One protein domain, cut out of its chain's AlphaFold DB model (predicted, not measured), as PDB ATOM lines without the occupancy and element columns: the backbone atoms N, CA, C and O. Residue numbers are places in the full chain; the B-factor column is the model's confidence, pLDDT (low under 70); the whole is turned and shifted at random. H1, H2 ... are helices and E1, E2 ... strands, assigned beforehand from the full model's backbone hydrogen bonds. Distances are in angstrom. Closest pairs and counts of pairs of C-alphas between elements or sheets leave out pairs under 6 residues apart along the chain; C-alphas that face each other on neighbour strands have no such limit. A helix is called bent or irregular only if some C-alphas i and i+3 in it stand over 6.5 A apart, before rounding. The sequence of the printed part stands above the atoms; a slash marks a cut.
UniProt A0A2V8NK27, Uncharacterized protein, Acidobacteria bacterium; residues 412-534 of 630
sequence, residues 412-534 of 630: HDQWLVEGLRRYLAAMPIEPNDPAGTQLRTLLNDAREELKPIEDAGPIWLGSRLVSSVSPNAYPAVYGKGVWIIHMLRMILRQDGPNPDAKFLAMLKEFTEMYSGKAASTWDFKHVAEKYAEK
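AT A GLANCE: This is residues 412 to 534 of the 630 residues of an uncharacterized protein of Acidobacteria bacterium (UniProt A0A2V8NK27). A long helix, H4, runs through the middle, and H1 and H2, a helical hairpin, cross it on its first half, with short H3 packed near its beginning; H5 and H6 run side by side in opposite senses and pack on the other end of H4. The link residues 429 to 435 stick out free of the body. The printed part has 123 residues with six named helices and one named strand, in the order H1 H2 H3 H4 H5 E1 H6, and is mostly helix. It is compact, with a radius of gyration of the C-alphas of 15.2 A and spans of 50 by 33 by 27 A, only just elongated.

IN THESE COORDINATES: H4, residues 475 to 492, is the longest helix at 26.1 A, from C-alpha 475 at (40.502, 21.157, -8.202) to C-alpha 492 at (52.419, 44.302, -6.635). H1, residues 412 to 426, spans 23.7 A and begins at (31.661, 31.705, -5.153); it is irregular, with C-alphas 412 and 415 7.3 A apart. H2 holds residues 437 to 450, 19.8 A. H3, residues 459 to 465, 7.4 A, is irregular too, with C-alphas 460 and 463 8.9 A apart. H5 holds residues 501 to 513, 18.3 A, E1 residues 517 to 519, 6.5 A, and H6 residues 521 to 532, 16.0 A.

HOW THE PARTS SIT: H4 is the hub and touches the five other helices. H1 touches it at a steep tilt of 68 degrees, only just short of perpendicular, closest at the C-alphas of Gly 419 and Gly 481, 4.1 A. H2 touches residues 475 to 483 of H4 at a steep tilt of 49 degrees, closest at the C-alphas of Ala 446 and Gly 479, 4.2 A. H3 and H4 form a helical hairpin at a shallow tilt of 11 degrees, with the C-alphas of Ile 459 and Val 477 closest, 5.3 A. Residues 488 to 492 of H4 touch H6 at a shallow tilt of 22 degrees, the same way; the closest C-alphas are Leu 492 and Ala 532, 5.9 A. H5 and H6 touch, opposite ways at 37 degrees, only just steep. E1 pairs with no named strand and is apart from H4. Every O i to N i+4 pair is within hydrogen-bond range in H2, H4, H5 and H6, 8 of 11 in H1 and 0 of 3 in H3, where 3 of 4 O i to N i+3 pairs are.

THE WHOLE: The C-alphas farthest apart are those of Ser 468 and Pro 497, 50.2 A. The printed part has no cut and no long link. The mean pLDDT of the printed part is 87.4; residues 428 to 435 and residue 516 are under 70.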
ATOM      1  N   HIS A 412      30.948  31.030  -4.090       90.94
ATOM      2  CA  HIS A 412      31.661  31.705  -5.153       90.94
ATOM      3  C   HIS A 412      33.054  32.192  -4.752       90.94
ATOM      4  O   HIS A 412      33.959  32.294  -5.578       90.94
ATOM      5  N   ASP A 413      33.247  32.457  -3.462       90.12
ATOM      6  CA  ASP A 413      34.466  33.059  -2.922       90.12
ATOM      7  C   ASP A 413      35.423  32.005  -2.347       90.12
ATOM      8  O   ASP A 413      36.455  32.336  -1.763       90.12
ATOM      9  N   GLN A 414      35.115  30.715  -2.527       87.44
ATOM     10  CA  GLN A 414      35.957  29.608  -2.067       87.44
ATOM     11  C   GLN A 414      37.379  29.696  -2.636       87.44
ATOM     12  O   GLN A 414      38.346  29.476  -1.904       87.44
ATOM     13  N   TRP A 415      37.523  30.083  -3.910       93.38
ATOM     14  CA  TRP A 415      38.825  30.202  -4.576       93.38
ATOM     15  C   TRP A 415      39.789  31.128  -3.829       93.38
ATOM     16  O   TRP A 415      40.992  30.868  -3.802       93.38
ATOM     17  N   LEU A 416      39.268  32.187  -3.203       90.06
ATOM     18  CA  LEU A 416      40.060  33.199  -2.518       90.06
ATOM     19  C   LEU A 416      40.746  32.606  -1.291       90.06
ATOM     20  O   LEU A 416      41.963  32.709  -1.137       90.06
ATOM     21  N   VAL A 417      39.964  31.971  -0.417       81.88
ATOM     22  CA  VAL A 417      40.479  31.402   0.834       81.88
ATOM     23  C   VAL A 417      41.376  30.204   0.545       81.88
ATOM     24  O   VAL A 417      42.459  30.098   1.123       81.88
ATOM     25  N   GLU A 418      40.977  29.344  -0.391       81.69
ATOM     26  CA  GLU A 418      41.761  28.169  -0.771       81.69
ATOM     27  C   GLU A 418      43.072  28.550  -1.476       81.69
ATOM     28  O   GLU A 418      44.146  28.041  -1.134       81.69
ATOM     29  N   GLY A 419      43.012  29.510  -2.402       86.12
ATOM     30  CA  GLY A 419      44.174  30.058  -3.093       86.12
ATOM     31  C   GLY A 419      45.156  30.717  -2.128       86.12
ATOM     32  O   GLY A 419      46.344  30.395  -2.158       86.12
ATOM     33  N   LEU A 420      44.674  31.580  -1.222       83.62
ATOM     34  CA  LEU A 420      45.505  32.218  -0.196       83.62
ATOM     35  C   LEU A 420      46.167  31.183   0.710       83.62
ATOM     36  O   LEU A 420      47.374  31.246   0.928       83.62
ATOM     37  N   ARG A 421      45.407  30.208   1.219       77.62
ATOM     38  CA  ARG A 421      45.929  29.183   2.130       77.62
ATOM     39  C   ARG A 421      47.053  28.382   1.486       77.62
ATOM     40  O   ARG A 421      48.135  28.266   2.061       77.62
ATOM     41  N   ARG A 422      46.803  27.848   0.287       80.25
ATOM     42  CA  ARG A 422      47.754  26.991  -0.426       80.25
ATOM     43  C   ARG A 422      48.970  27.794  -0.908       80.25
ATOM     44  O   ARG A 422      50.091  27.309  -0.784       80.25
ATOM     45  N   TYR A 423      48.781  29.037  -1.361       82.44
ATOM     46  CA  TYR A 423      49.883  29.915  -1.772       82.44
ATOM     47  C   TYR A 423      50.773  30.335  -0.594       82.44
ATOM     48  O   TYR A 423      51.994  30.206  -0.668       82.44
ATOM     49  N   LEU A 424      50.181  30.801   0.511       80.31
ATOM     50  CA  LEU A 424      50.926  31.264   1.686       80.31
ATOM     51  C   LEU A 424      51.676  30.129   2.391       80.31
ATOM     52  O   LEU A 424      52.754  30.373   2.923       80.31
ATOM     53  N   ALA A 425      51.156  28.899   2.347       75.31
ATOM     54  CA  ALA A 425      51.837  27.722   2.891       75.31
ATOM     55  C   ALA A 425      53.130  27.354   2.139       75.31
ATOM     56  O   ALA A 425      54.007  26.719   2.718       75.31
ATOM     57  N   ALA A 426      53.250  27.737   0.864       74.25
ATOM     58  CA  ALA A 426      54.436  27.488   0.041       74.25
ATOM     59  C   ALA A 426      55.272  28.746  -0.216       74.25
ATOM     60  O   ALA A 426      56.314  28.668  -0.870       74.25
ATOM     61  N   MET A 427      54.824  29.917   0.249       71.31
ATOM     62  CA  MET A 427      55.646  31.112   0.176       71.31
ATOM     63  C   MET A 427      56.908  30.897   1.017       71.31
ATOM     64  O   MET A 427      56.801  30.451   2.158       71.31
ATOM     65  N   PRO A 428      58.098  31.236   0.490       61.91
ATOM     66  CA  PRO A 428      59.341  31.107   1.233       61.91
ATOM     67  C   PRO A 428      59.348  32.127   2.377       61.91
ATOM     68  O   PRO A 428      59.742  33.279   2.216       61.91
ATOM     69  N   ILE A 429      58.839  31.701   3.531       52.53
ATOM     70  CA  ILE A 429      58.946  32.414   4.808       52.53
ATOM     71  C   ILE A 429      60.290  32.058   5.471       52.53
ATOM     72  O   ILE A 429      60.795  32.808   6.306       52.53
ATOM     73  N   GLU A 430      60.913  30.946   5.066       42.38
ATOM     74  CA  GLU A 430      62.138  30.432   5.670       42.38
ATOM     75  C   GLU A 430      63.421  30.838   4.918       42.38
ATOM     76  O   GLU A 430      63.466  30.789   3.687       42.38
ATOM     77  N   PRO A 431      64.525  31.124   5.640       45.88
ATOM     78  CA  PRO A 431      65.844  31.401   5.055       45.88
ATOM     79  C   PRO A 431      66.441  30.275   4.186       45.88
ATOM     80  O   PRO A 431      67.445  30.502   3.513       45.88
ATOM     81  N   ASN A 432      65.868  29.066   4.219       50.66
ATOM     82  CA  ASN A 432      66.457  27.841   3.665       50.66
ATOM     83  C   ASN A 432      65.913  27.414   2.285       50.66
ATOM     84  O   ASN A 432      66.417  26.436   1.736       50.66
ATOM     85  N   ASP A 433      64.962  28.147   1.685       61.34
ATOM     86  CA  ASP A 433      64.567  27.981   0.268       61.34
ATOM     87  C   ASP A 433      64.838  29.257  -0.560       61.34
ATOM     88  O   ASP A 433      63.917  29.861  -1.118       61.34
ATOM     89  N   PRO A 434      66.107  29.706  -0.665       58.75
ATOM     90  CA  PRO A 434      66.456  30.931  -1.391       58.75
ATOM     91  C   PRO A 434      66.161  30.850  -2.898       58.75
ATOM     92  O   PRO A 434      66.091  31.882  -3.559       58.75
ATOM     93  N   ALA A 435      65.979  29.640  -3.443       62.88
ATOM     94  CA  ALA A 435      65.614  29.414  -4.841       62.88
ATOM     95  C   ALA A 435      64.088  29.381  -5.079       62.88
ATOM     96  O   ALA A 435      63.657  29.333  -6.232       62.88
ATOM     97  N   GLY A 436      63.268  29.403  -4.018       76.06
ATOM     98  CA  GLY A 436      61.808  29.305  -4.110       76.06
ATOM     99  C   GLY A 436      61.329  27.986  -4.724       76.06
ATOM    100  O   GLY A 436      60.324  27.963  -5.436       76.06
ATOM    101  N   THR A 437      62.067  26.901  -4.499       82.06
ATOM    102  CA  THR A 437      61.814  25.570  -5.062       82.06
ATOM    103  C   THR A 437      60.433  25.062  -4.674       82.06
ATOM    104  O   THR A 437      59.712  24.563  -5.533       82.06
ATOM    105  N   GLN A 438      60.031  25.225  -3.409       81.81
ATOM    106  CA  GLN A 438      58.730  24.755  -2.930       81.81
ATOM    107  C   GLN A 438      57.586  25.472  -3.652       81.81
ATOM    108  O   GLN A 438      56.645  24.833  -4.124       81.81
ATOM    109  N   LEU A 439      57.704  26.794  -3.794       83.44
ATOM    110  CA  LEU A 439      56.723  27.603  -4.501       83.44
ATOM    111  C   LEU A 439      56.655  27.240  -5.989       83.44
ATOM    112  O   LEU A 439      55.566  27.091  -6.535       83.44
ATOM    113  N   ARG A 440      57.804  27.066  -6.650       89.19
ATOM    114  CA  ARG A 440      57.865  26.676  -8.068       89.19
ATOM    115  C   ARG A 440      57.263  25.292  -8.310       89.19
ATOM    116  O   ARG A 440      56.535  25.125  -9.286       89.19
ATOM    117  N   THR A 441      57.519  24.326  -7.428       90.31
ATOM    118  CA  THR A 441      56.881  23.001  -7.482       90.31
ATOM    119  C   THR A 441      55.371  23.129  -7.335       90.31
ATOM    120  O   THR A 441      54.650  22.674  -8.215       90.31
ATOM    121  N   LEU A 442      54.890  23.851  -6.312       88.50
ATOM    122  CA  LEU A 442      53.457  24.081  -6.111       88.50
ATOM    123  C   LEU A 442      52.784  24.688  -7.349       88.50
ATOM    124  O   LEU A 442      51.697  24.264  -7.732       88.50
ATOM    125  N   LEU A 443      53.411  25.705  -7.945       93.56
ATOM    126  CA  LEU A 443      52.893  26.400  -9.120       93.56
ATOM    127  C   LEU A 443      52.847  25.481 -10.349       93.56
ATOM    128  O   LEU A 443      51.861  25.502 -11.087       93.56
ATOM    129  N   ASN A 444      53.874  24.655 -10.564       94.31
ATOM    130  CA  ASN A 444      53.874  23.666 -11.643       94.31
ATOM    131  C   ASN A 444      52.788  22.608 -11.435       94.31
ATOM    132  O   ASN A 444      52.001  22.382 -12.349       94.31
ATOM    133  N   ASP A 445      52.683  22.033 -10.238       93.75
ATOM    134  CA  ASP A 445      51.664  21.027  -9.926       93.75
ATOM    135  C   ASP A 445      50.256  21.610 -10.112       93.75
ATOM    136  O   ASP A 445      49.438  21.049 -10.835       93.75
ATOM    137  N   ALA A 446      50.006  22.811  -9.576       94.75
ATOM    138  CA  ALA A 446      48.743  23.531  -9.744       94.75
ATOM    139  C   ALA A 446      48.397  23.805 -11.218       94.75
ATOM    140  O   ALA A 446      47.227  23.785 -11.593       94.75
ATOM    141  N   ARG A 447      49.401  24.076 -12.064       96.25
ATOM    142  CA  ARG A 447      49.216  24.287 -13.506       96.25
ATOM    143  C   ARG A 447      48.858  22.982 -14.216       96.25
ATOM    144  O   ARG A 447      47.943  22.982 -15.036       96.25
ATOM    145  N   GLU A 448      49.576  21.896 -13.937       95.38
ATOM    146  CA  GLU A 448      49.315  20.599 -14.573       95.38
ATOM    147  C   GLU A 448      47.970  20.005 -14.129       95.38
ATOM    148  O   GLU A 448      47.248  19.463 -14.964       95.38
ATOM    149  N   GLU A 449      47.590  20.183 -12.859       93.06
ATOM    150  CA  GLU A 449      46.266  19.825 -12.326       93.06
ATOM    151  C   GLU A 449      45.135  20.619 -13.000       93.06
ATOM    152  O   GLU A 449      44.056  20.075 -13.227       93.06
ATOM    153  N   LEU A 450      45.374  21.894 -13.338       95.44
ATOM    154  CA  LEU A 450      44.372  22.781 -13.935       95.44
ATOM    155  C   LEU A 450      44.112  22.485 -15.419       95.44
ATOM    156  O   LEU A 450      42.963  22.530 -15.851       95.44
ATOM    157  N   LYS A 451      45.152  22.176 -16.205       94.88
ATOM    158  CA  LYS A 451      45.063  21.963 -17.666       94.88
ATOM    159  C   LYS A 451      43.869  21.113 -18.140       94.88
ATOM    160  O   LYS A 451      43.220  21.543 -19.088       94.88
ATOM    161  N   PRO A 452      43.574  19.932 -17.561       94.56
ATOM    162  CA  PRO A 452      42.492  19.077 -18.054       94.56
ATOM    163  C   PRO A 452      41.082  19.512 -17.631       94.56
ATOM    164  O   PRO A 452      40.124  18.880 -18.067       94.56
ATOM    165  N   ILE A 453      40.944  20.506 -16.747       94.62
ATOM    166  CA  ILE A 453      39.664  20.873 -16.113       94.62
ATOM    167  C   ILE A 453      39.364  22.376 -16.160       94.62
ATOM    168  O   ILE A 453      38.370  22.819 -15.590       94.62
ATOM    169  N   GLU A 454      40.219  23.176 -16.795       93.31
ATOM    170  CA  GLU A 454      40.078  24.634 -16.823       93.31
ATOM    171  C   GLU A 454      38.809  25.088 -17.560       93.31
ATOM    172  O   GLU A 454      38.152  26.042 -17.148       93.31
ATOM    173  N   ASP A 455      38.406  24.342 -18.586       91.62
ATOM    174  CA  ASP A 455      37.207  24.597 -19.384       91.62
ATOM    175  C   ASP A 455      35.897  24.198 -18.679       91.62
ATOM    176  O   ASP A 455      34.809  24.450 -19.201       91.62
ATOM    177  N   ALA A 456      35.965  23.622 -17.470       93.19
ATOM    178  CA  ALA A 456      34.784  23.222 -16.708       93.19
ATOM    179  C   ALA A 456      33.894  24.411 -16.298       93.19
ATOM    180  O   ALA A 456      32.691  24.216 -16.063       93.19
ATOM    181  N   GLY A 457      34.474  25.613 -16.215       94.62
ATOM    182  CA  GLY A 457      33.796  26.877 -15.942       94.62
ATOM    183  C   GLY A 457      34.668  27.868 -15.156       94.62
ATOM    184  O   GLY A 457      35.731  27.497 -14.654       94.62
ATOM    185  N   PRO A 458      34.222  29.129 -15.009       96.19
ATOM    186  CA  PRO A 458      34.896  30.116 -14.170       96.19
ATOM    187  C   PRO A 458      35.006  29.650 -12.718       96.19
ATOM    188  O   PRO A 458      34.042  29.132 -12.153       96.19
ATOM    189  N   ILE A 459      36.151  29.878 -12.074       96.69
ATOM    190  CA  ILE A 459      36.377  29.410 -10.694       96.69
ATOM    191  C   ILE A 459      35.507  30.120  -9.656       96.69
ATOM    192  O   ILE A 459      35.328  29.588  -8.562       96.69
ATOM    193  N   TRP A 460      34.918  31.267 -10.011       95.94
ATOM    194  CA  TRP A 460      33.887  31.927  -9.210       95.94
ATOM    195  C   TRP A 460      32.616  31.081  -9.055       95.94
ATOM    196  O   TRP A 460      31.786  31.368  -8.213       95.94
ATOM    197  N   LEU A 461      32.436  30.000  -9.815       94.44
ATOM    198  CA  LEU A 461      31.366  29.031  -9.553       94.44
ATOM    199  C   LEU A 461      31.661  28.124  -8.351       94.44
ATOM    200  O   LEU A 461      30.761  27.432  -7.877       94.44
ATOM    201  N   GLY A 462      32.906  28.101  -7.863       92.50
ATOM    202  CA  GLY A 462      33.329  27.299  -6.720       92.50
ATOM    203  C   GLY A 462      32.888  25.843  -6.848       92.50
ATOM    204  O   GLY A 462      33.204  25.144  -7.814       92.50
ATOM    205  N   SER A 463      32.108  25.385  -5.876       86.00
ATOM    206  CA  SER A 463      31.583  24.021  -5.838       86.00
ATOM    207  C   SER A 463      30.680  23.636  -7.025       86.00
ATOM    208  O   SER A 463      30.635  22.453  -7.369       86.00
ATOM    209  N   ARG A 464      30.024  24.598  -7.699       90.06
ATOM    210  CA  ARG A 464      29.170  24.354  -8.884       90.06
ATOM    211  C   ARG A 464      29.938  23.887 -10.114       90.06
ATOM    212  O   ARG A 464      29.322  23.431 -11.072       90.06
ATOM    213  N   LEU A 465      31.269  23.975 -10.107       92.00
ATOM    214  CA  LEU A 465      32.079  23.376 -11.167       92.00
ATOM    215  C   LEU A 465      31.854  21.859 -11.262       92.00
ATOM    216  O   LEU A 465      31.880  21.297 -12.362       92.00
ATOM    217  N   VAL A 466      31.592  21.206 -10.122       90.50
ATOM    218  CA  VAL A 466      31.288  19.774 -10.053       90.50
ATOM    219  C   VAL A 466      29.881  19.515 -10.577       90.50
ATOM    220  O   VAL A 466      28.896  20.026 -10.058       90.50
ATOM    221  N   SER A 467      29.801  18.686 -11.609       91.44
ATOM    222  CA  SER A 467      28.560  18.341 -12.313       91.44
ATOM    223  C   SER A 467      28.680  16.957 -12.947       91.44
ATOM    224  O   SER A 467      29.760  16.366 -12.954       91.44
ATOM    225  N   SER A 468      27.603  16.446 -13.540       91.00
ATOM    226  CA  SER A 468      27.618  15.194 -14.300       91.00
ATOM    227  C   SER A 468      28.577  15.229 -15.494       91.00
ATOM    228  O   SER A 468      29.134  14.199 -15.868       91.00
ATOM    229  N   VAL A 469      28.794  16.416 -16.072       91.31
ATOM    230  CA  VAL A 469      29.689  16.642 -17.217       91.31
ATOM    231  C   VAL A 469      31.141  16.826 -16.769       91.31
ATOM    232  O   VAL A 469      32.064  16.453 -17.488       91.31
ATOM    233  N   SER A 470      31.362  17.379 -15.573       91.81
ATOM    234  CA  SER A 470      32.700  17.655 -15.033       91.81
ATOM    235  C   SER A 470      32.797  17.224 -13.560       91.81
ATOM    236  O   SER A 470      32.880  18.073 -12.672       91.81
ATOM    237  N   PRO A 471      32.773  15.910 -13.259       89.75
ATOM    238  CA  PRO A 471      32.660  15.413 -11.883       89.75
ATOM    239  C   PRO A 471      33.882  15.728 -11.010       89.75
ATOM    240  O   PRO A 471      33.756  15.846  -9.797       89.75
ATOM    241  N   ASN A 472      35.052  15.924 -11.624       89.81
ATOM    242  CA  ASN A 472      36.321  16.167 -10.932       89.81
ATOM    243  C   ASN A 472      36.848  17.592 -11.170       89.81
ATOM    244  O   ASN A 472      38.054  17.791 -11.243       89.81
ATOM    245  N   ALA A 473      35.964  18.577 -11.368       92.19
ATOM    246  CA  ALA A 473      36.368  19.940 -11.734       92.19
ATOM    247  C   ALA A 473      36.707  20.854 -10.548       92.19
ATOM    248  O   ALA A 473      37.338  21.891 -10.740       92.19
ATOM    249  N   TYR A 474      36.332  20.482  -9.320       90.62
ATOM    250  CA  TYR A 474      36.622  21.297  -8.136       90.62
ATOM    251  C   TYR A 474      38.109  21.665  -7.960       90.62
ATOM    252  O   TYR A 474      38.386  22.803  -7.580       90.62
ATOM    253  N   PRO A 475      39.091  20.797  -8.288       92.44
ATOM    254  CA  PRO A 475      40.502  21.157  -8.202       92.44
ATOM    255  C   PRO A 475      40.921  22.389  -9.018       92.44
ATOM    256  O   PRO A 475      41.945  22.993  -8.698       92.44
ATOM    257  N   ALA A 476      40.125  22.833 -10.000       95.00
ATOM    258  CA  ALA A 476      40.368  24.085 -10.713       95.00
ATOM    259  C   ALA A 476      40.367  25.302  -9.766       95.00
ATOM    260  O   ALA A 476      41.179  26.212  -9.940       95.00
ATOM    261  N   VAL A 477      39.526  25.279  -8.722       92.69
ATOM    262  CA  VAL A 477      39.462  26.299  -7.660       92.69
ATOM    263  C   VAL A 477      40.814  26.427  -6.954       92.69
ATOM    264  O   VAL A 477      41.316  27.537  -6.770       92.69
ATOM    265  N   TYR A 478      41.446  25.297  -6.620       87.19
ATOM    266  CA  TYR A 478      42.774  25.268  -6.003       87.19
ATOM    267  C   TYR A 478      43.861  25.715  -6.975       87.19
ATOM    268  O   TYR A 478      44.662  26.596  -6.655       87.19
ATOM    269  N   GLY A 479      43.894  25.090  -8.154       91.81
ATOM    270  CA  GLY A 479      44.954  25.277  -9.135       91.81
ATOM    271  C   GLY A 479      45.022  26.723  -9.611       91.81
ATOM    272  O   GLY A 479      46.046  27.390  -9.453       91.81
ATOM    273  N   LYS A 480      43.902  27.245 -10.126       97.31
ATOM    274  CA  LYS A 480      43.816  28.623 -10.623       97.31
ATOM    275  C   LYS A 480      43.902  29.630  -9.470       97.31
ATOM    276  O   LYS A 480      44.603  30.630  -9.604       97.31
ATOM    277  N   GLY A 481      43.297  29.335  -8.313       95.81
ATOM    278  CA  GLY A 481      43.347  30.197  -7.125       95.81
ATOM    279  C   GLY A 481      44.772  30.506  -6.653       95.81
ATOM    280  O   GLY A 481      45.117  31.670  -6.462       95.81
ATOM    281  N   VAL A 482      45.643  29.495  -6.541       92.31
ATOM    282  CA  VAL A 482      47.063  29.687  -6.170       92.31
ATOM    283  C   VAL A 482      47.795  30.585  -7.169       92.31
ATOM    284  O   VAL A 482      48.555  31.471  -6.770       92.31
ATOM    285  N   TRP A 483      47.556  30.385  -8.465       97.75
ATOM    286  CA  TRP A 483      48.153  31.199  -9.522       97.75
ATOM    287  C   TRP A 483      47.661  32.645  -9.511       97.75
ATOM    288  O   TRP A 483      48.455  33.551  -9.745       97.75
ATOM    289  N   ILE A 484      46.390  32.888  -9.194       98.25
ATOM    290  CA  ILE A 484      45.843  34.244  -9.071       98.25
ATOM    291  C   ILE A 484      46.540  35.005  -7.946       98.25
ATOM    292  O   ILE A 484      47.012  36.123  -8.165       98.25
ATOM    293  N   ILE A 485      46.686  34.392  -6.766       95.62
ATOM    294  CA  ILE A 485      47.423  35.011  -5.655       95.62
ATOM    295  C   ILE A 485      48.886  35.255  -6.049       95.62
ATOM    296  O   ILE A 485      49.437  36.323  -5.763       95.62
ATOM    297  N   HIS A 486      49.507  34.311  -6.763       95.62
ATOM    298  CA  HIS A 486      50.863  34.481  -7.271       95.62
ATOM    299  C   HIS A 486      50.997  35.673  -8.221       95.62
ATOM    300  O   HIS A 486      51.873  36.516  -8.028       95.62
ATOM    301  N   MET A 487      50.131  35.762  -9.228       97.56
ATOM    302  CA  MET A 487      50.165  36.830 -10.222       97.56
ATOM    303  C   MET A 487      49.867  38.190  -9.590       97.56
ATOM    304  O   MET A 487      50.538  39.163  -9.924       97.56
ATOM    305  N   LEU A 488      48.959  38.265  -8.609       97.19
ATOM    306  CA  LEU A 488      48.742  39.486  -7.825       97.19
ATOM    307  C   LEU A 488      49.996  39.907  -7.059       97.19
ATOM    308  O   LEU A 488      50.358  41.085  -7.089       97.19
ATOM    309  N   ARG A 489      50.712  38.965  -6.430       94.12
ATOM    310  CA  ARG A 489      52.026  39.258  -5.841       94.12
ATOM    311  C   ARG A 489      52.965  39.829  -6.902       94.12
ATOM    312  O   ARG A 489      53.602  40.838  -6.640       94.12
ATOM    313  N   MET A 490      53.030  39.237  -8.097       94.25
ATOM    314  CA  MET A 490      53.913  39.717  -9.172       94.25
ATOM    315  C   MET A 490      53.521  41.104  -9.701       94.25
ATOM    316  O   MET A 490      54.409  41.890 -10.019       94.25
ATOM    317  N   ILE A 491      52.228  41.431  -9.751       94.81
ATOM    318  CA  ILE A 491      51.722  42.770 -10.101       94.81
ATOM    319  C   ILE A 491      52.130  43.806  -9.044       94.81
ATOM    320  O   ILE A 491      52.475  44.934  -9.387       94.81
ATOM    321  N   LEU A 492      52.097  43.426  -7.764       94.06
ATOM    322  CA  LEU A 492      52.419  44.302  -6.635       94.06
ATOM    323  C   LEU A 492      53.914  44.377  -6.311       94.06
ATOM    324  O   LEU A 492      54.302  45.183  -5.459       94.06
ATOM    325  N   ARG A 493      54.749  43.550  -6.949       90.69
ATOM    326  CA  ARG A 493      56.189  43.539  -6.693       90.69
ATOM    327  C   ARG A 493      56.831  44.864  -7.075       90.69
ATOM    328  O   ARG A 493      56.490  45.483  -8.078       90.69
ATOM    329  N   GLN A 494      57.792  45.270  -6.259       86.00
ATOM    330  CA  GLN A 494      58.548  46.503  -6.436       86.00
ATOM    331  C   GLN A 494      60.037  46.207  -6.566       86.00
ATOM    332  O   GLN A 494      60.528  45.196  -6.062       86.00
ATOM    333  N   ASP A 495      60.768  47.116  -7.196       83.75
ATOM    334  CA  ASP A 495      62.223  47.081  -7.158       83.75
ATOM    335  C   ASP A 495      62.733  47.449  -5.757       83.75
ATOM    336  O   ASP A 495      62.123  48.241  -5.034       83.75
ATOM    337  N   GLY A 496      63.886  46.899  -5.376       83.31
ATOM    338  CA  GLY A 496      64.564  47.226  -4.122       83.31
ATOM    339  C   GLY A 496      64.677  46.051  -3.142       83.31
ATOM    340  O   GLY A 496      64.464  44.898  -3.515       83.31
ATOM    341  N   PRO A 497      65.062  46.323  -1.881       78.75
ATOM    342  CA  PRO A 497      65.453  45.286  -0.923       78.75
ATOM    343  C   PRO A 497      64.279  44.464  -0.372       78.75
ATOM    344  O   PRO A 497      64.504  43.390   0.174       78.75
ATOM    345  N   ASN A 498      63.043  44.959  -0.492       82.44
ATOM    346  CA  ASN A 498      61.841  44.252  -0.052       82.44
ATOM    347  C   ASN A 498      60.773  44.268  -1.160       82.44
ATOM    348  O   ASN A 498      59.808  45.032  -1.074       82.44
ATOM    349  N   PRO A 499      60.951  43.456  -2.216       85.06
ATOM    350  CA  PRO A 499      60.091  43.503  -3.392       85.06
ATOM    351  C   PRO A 499      58.628  43.151  -3.099       85.06
ATOM    352  O   PRO A 499      57.756  43.573  -3.847       85.06
ATOM    353  N   ASP A 500      58.336  42.425  -2.016       84.94
ATOM    354  CA  ASP A 500      56.981  41.980  -1.663       84.94
ATOM    355  C   ASP A 500      56.268  42.890  -0.645       84.94
ATOM    356  O   ASP A 500      55.173  42.561  -0.185       84.94
ATOM    357  N   ALA A 501      56.845  44.046  -0.287       86.69
ATOM    358  CA  ALA A 501      56.312  44.922   0.762       86.69
ATOM    359  C   ALA A 501      54.836  45.312   0.547       86.69
ATOM    360  O   ALA A 501      54.034  45.218   1.478       86.69
ATOM    361  N   LYS A 502      54.460  45.705  -0.681       93.31
ATOM    362  CA  LYS A 502      53.070  46.054  -1.030       93.31
ATOM    363  C   LYS A 502      52.122  44.863  -0.905       93.31
ATOM    364  O   LYS A 502      51.046  45.010  -0.338       93.31
ATOM    365  N   PHE A 503      52.524  43.692  -1.396       88.31
ATOM    366  CA  PHE A 503      51.714  42.476  -1.315       88.31
ATOM    367  C   PHE A 503      51.475  42.052   0.140       88.31
ATOM    368  O   PHE A 503      50.340  41.792   0.531       88.31
ATOM    369  N   LEU A 504      52.520  42.051   0.972       84.69
ATOM    370  CA  LEU A 504      52.398  41.701   2.390       84.69
ATOM    371  C   LEU A 504      51.534  42.708   3.165       84.69
ATOM    372  O   LEU A 504      50.750  42.309   4.025       84.69
ATOM    373  N   ALA A 505      51.641  44.003   2.852       85.62
ATOM    374  CA  ALA A 505      50.791  45.031   3.447       85.62
ATOM    375  C   ALA A 505      49.317  44.881   3.023       85.62
ATOM    376  O   ALA A 505      48.434  44.958   3.874       85.62
ATOM    377  N   MET A 506      49.065  44.576   1.747       93.12
ATOM    378  CA  MET A 506      47.735  44.276   1.205       93.12
ATOM    379  C   MET A 506      47.080  43.098   1.934       93.12
ATOM    380  O   MET A 506      45.966  43.227   2.441       93.12
ATOM    381  N   LEU A 507      47.803  41.983   2.088       86.06
ATOM    382  CA  LEU A 507      47.316  40.821   2.834       86.06
ATOM    383  C   LEU A 507      47.061  41.137   4.308       86.06
ATOM    384  O   LEU A 507      46.073  40.676   4.884       86.06
ATOM    385  N   LYS A 508      47.937  41.924   4.939       82.06
ATOM    386  CA  LYS A 508      47.742  42.351   6.325       82.06
ATOM    387  C   LYS A 508      46.451  43.157   6.468       82.06
ATOM    388  O   LYS A 508      45.640  42.825   7.324       82.06
ATOM    389  N   GLU A 509      46.234  44.156   5.617       87.88
ATOM    390  CA  GLU A 509      45.018  44.970   5.658       87.88
ATOM    391  C   GLU A 509      43.763  44.130   5.402       87.88
ATOM    392  O   GLU A 509      42.809  44.214   6.175       87.88
ATOM    393  N   PHE A 510      43.780  43.272   4.377       86.38
ATOM    394  CA  PHE A 510      42.669  42.368   4.083       86.38
ATOM    395  C   PHE A 510      42.341  41.475   5.289       86.38
ATOM    396  O   PHE A 510      41.202  41.414   5.749       86.38
ATOM    397  N   THR A 511      43.353  40.829   5.870       79.44
ATOM    398  CA  THR A 511      43.147  39.940   7.021       79.44
ATOM    399  C   THR A 511      42.710  40.678   8.286       79.44
ATOM    400  O   THR A 511      41.979  40.099   9.084       79.44
ATOM    401  N   GLU A 512      43.126  41.927   8.500       81.31
ATOM    402  CA  GLU A 512      42.658  42.760   9.615       81.31
ATOM    403  C   GLU A 512      41.203  43.208   9.421       81.31
ATOM    404  O   GLU A 512      40.407  43.113  10.355       81.31
ATOM    405  N   MET A 513      40.833  43.635   8.211       85.94
ATOM    406  CA  MET A 513      39.488  44.121   7.882       85.94
ATOM    407  C   MET A 513      38.421  43.026   8.004       85.94
ATOM    408  O   MET A 513      37.334  43.259   8.555       85.94
ATOM    409  N   TYR A 514      38.766  41.830   7.525       80.31
ATOM    410  CA  TYR A 514      37.872  40.680   7.474       80.31
ATOM    411  C   TYR A 514      38.082  39.696   8.618       80.31
ATOM    412  O   TYR A 514      37.448  38.652   8.613       80.31
ATOM    413  N   SER A 515      38.902  40.037   9.622       75.12
ATOM    414  CA  SER A 515      39.097  39.213  10.819       75.12
ATOM    415  C   SER A 515      37.762  38.890  11.504       75.12
ATOM    416  O   SER A 515      37.092  39.787  12.014       75.12
ATOM    417  N   GLY A 516      37.399  37.609  11.558       69.38
ATOM    418  CA  GLY A 516      36.136  37.125  12.103       69.38
ATOM    419  C   GLY A 516      34.924  37.344  11.189       69.38
ATOM    420  O   GLY A 516      33.791  37.293  11.662       69.38
ATOM    421  N   LYS A 517      35.136  37.636   9.904       75.81
ATOM    422  CA  LYS A 517      34.075  37.964   8.949       75.81
ATOM    423  C   LYS A 517      34.195  37.156   7.665       75.81
ATOM    424  O   LYS A 517      35.223  36.553   7.351       75.81
ATOM    425  N   ALA A 518      33.099  37.196   6.927       80.19
ATOM    426  CA  ALA A 518      33.015  36.738   5.561       80.19
ATOM    427  C   ALA A 518      33.594  37.788   4.600       80.19
ATOM    428  O   ALA A 518      33.319  38.973   4.787       80.19
ATOM    429  N   ALA A 519      34.364  37.364   3.601       85.81
ATOM    430  CA  ALA A 519      34.900  38.220   2.548       85.81
ATOM    431  C   ALA A 519      34.519  37.686   1.167       85.81
ATOM    432  O   ALA A 519      34.617  36.484   0.902       85.81
ATOM    433  N   SER A 520      34.105  38.599   0.300       93.19
ATOM    434  CA  SER A 520      33.780  38.336  -1.092       93.19
ATOM    435  C   SER A 520      34.992  38.529  -2.011       93.19
ATOM    436  O   SER A 520      36.022  39.109  -1.653       93.19
ATOM    437  N   THR A 521      34.858  38.068  -3.249       96.44
ATOM    438  CA  THR A 521      35.810  38.321  -4.334       96.44
ATOM    439  C   THR A 521      35.969  39.825  -4.581       96.44
ATOM    440  O   THR A 521      37.089  40.299  -4.791       96.44
ATOM    441  N   TRP A 522      34.874  40.591  -4.497       96.69
ATOM    442  CA  TRP A 522      34.889  42.048  -4.648       96.69
ATOM    443  C   TRP A 522      35.646  42.733  -3.515       96.69
ATOM    444  O   TRP A 522      36.460  43.612  -3.785       96.69
ATOM    445  N   ASP A 523      35.468  42.302  -2.269       96.62
ATOM    446  CA  ASP A 523      36.214  42.843  -1.129       96.62
ATOM    447  C   ASP A 523      37.725  42.720  -1.321       96.62
ATOM    448  O   ASP A 523      38.489  43.670  -1.121       96.62
ATOM    449  N   PHE A 524      38.165  41.530  -1.733       96.38
ATOM    450  CA  PHE A 524      39.572  41.265  -1.981       96.38
ATOM    451  C   PHE A 524      40.097  42.073  -3.169       96.38
ATOM    452  O   PHE A 524      41.189  42.640  -3.085       96.38
ATOM    453  N   LYS A 525      39.308  42.186  -4.246       97.94
ATOM    454  CA  LYS A 525      39.623  43.033  -5.400       97.94
ATOM    455  C   LYS A 525      39.832  44.489  -4.990       97.94
ATOM    456  O   LYS A 525      40.873  45.046  -5.324       97.94
ATOM    457  N   HIS A 526      38.926  45.081  -4.215       97.69
ATOM    458  CA  HIS A 526      39.049  46.471  -3.762       97.69
ATOM    459  C   HIS A 526      40.319  46.706  -2.937       97.69
ATOM    460  O   HIS A 526      41.032  47.696  -3.138       97.69
ATOM    461  N   VAL A 527      40.650  45.778  -2.031       97.56
ATOM    462  CA  VAL A 527      41.897  45.856  -1.260       97.56
ATOM    463  C   VAL A 527      43.112  45.692  -2.183       97.56
ATOM    464  O   VAL A 527      44.068  46.453  -2.063       97.56
ATOM    465  N   ALA A 528      43.085  44.782  -3.159       97.94
ATOM    466  CA  ALA A 528      44.172  44.625  -4.127       97.94
ATOM    467  C   ALA A 528      44.374  45.879  -5.004       97.94
ATOM    468  O   ALA A 528      45.508  46.339  -5.159       97.94
ATOM    469  N   GLU A 529      43.296  46.476  -5.520       98.38
ATOM    470  CA  GLU A 529      43.314  47.693  -6.346       98.38
ATOM    471  C   GLU A 529      43.898  48.891  -5.593       98.38
ATOM    472  O   GLU A 529      44.702  49.643  -6.152       98.38
ATOM    473  N   LYS A 530      43.580  49.023  -4.298       98.25
ATOM    474  CA  LYS A 530      44.159  50.054  -3.424       98.25
ATOM    475  C   LYS A 530      45.689  50.004  -3.409       98.25
ATOM    476  O   LYS A 530      46.333  51.048  -3.477       98.25
ATOM    477  N   TYR A 531      46.280  48.813  -3.317       97.69
ATOM    478  CA  TYR A 531      47.740  48.647  -3.267       97.69
ATOM    479  C   TYR A 531      48.390  48.644  -4.657       97.69
ATOM    480  O   TYR A 531      49.543  49.075  -4.802       97.69
ATOM    481  N   ALA A 532      47.657  48.185  -5.673       96.69
ATOM    482  CA  ALA A 532      48.081  48.233  -7.068       96.69
ATOM    483  C   ALA A 532      48.055  49.657  -7.637       96.69
ATOM    484  O   ALA A 532      48.762  49.921  -8.609       96.69
ATOM    485  N   GLU A 533      47.269  50.558  -7.029       96.75
ATOM    486  CA  GLU A 533      47.006  51.926  -7.501       96.75
ATOM    487  C   GLU A 533      46.473  51.942  -8.945       96.75
ATOM    488  O   GLU A 533      46.739  52.850  -9.732       96.75
ATOM    489  N   LYS A 534      45.748  50.880  -9.310       95.00
ATOM    490  CA  LYS A 534      45.226  50.610 -10.650       95.00
ATOM    491  C   LYS A 534      43.925  49.832 -10.534       95.00
ATOM    492  O   LYS A 534      43.748  49.064  -9.592       95.00
TER     493      LYS A 534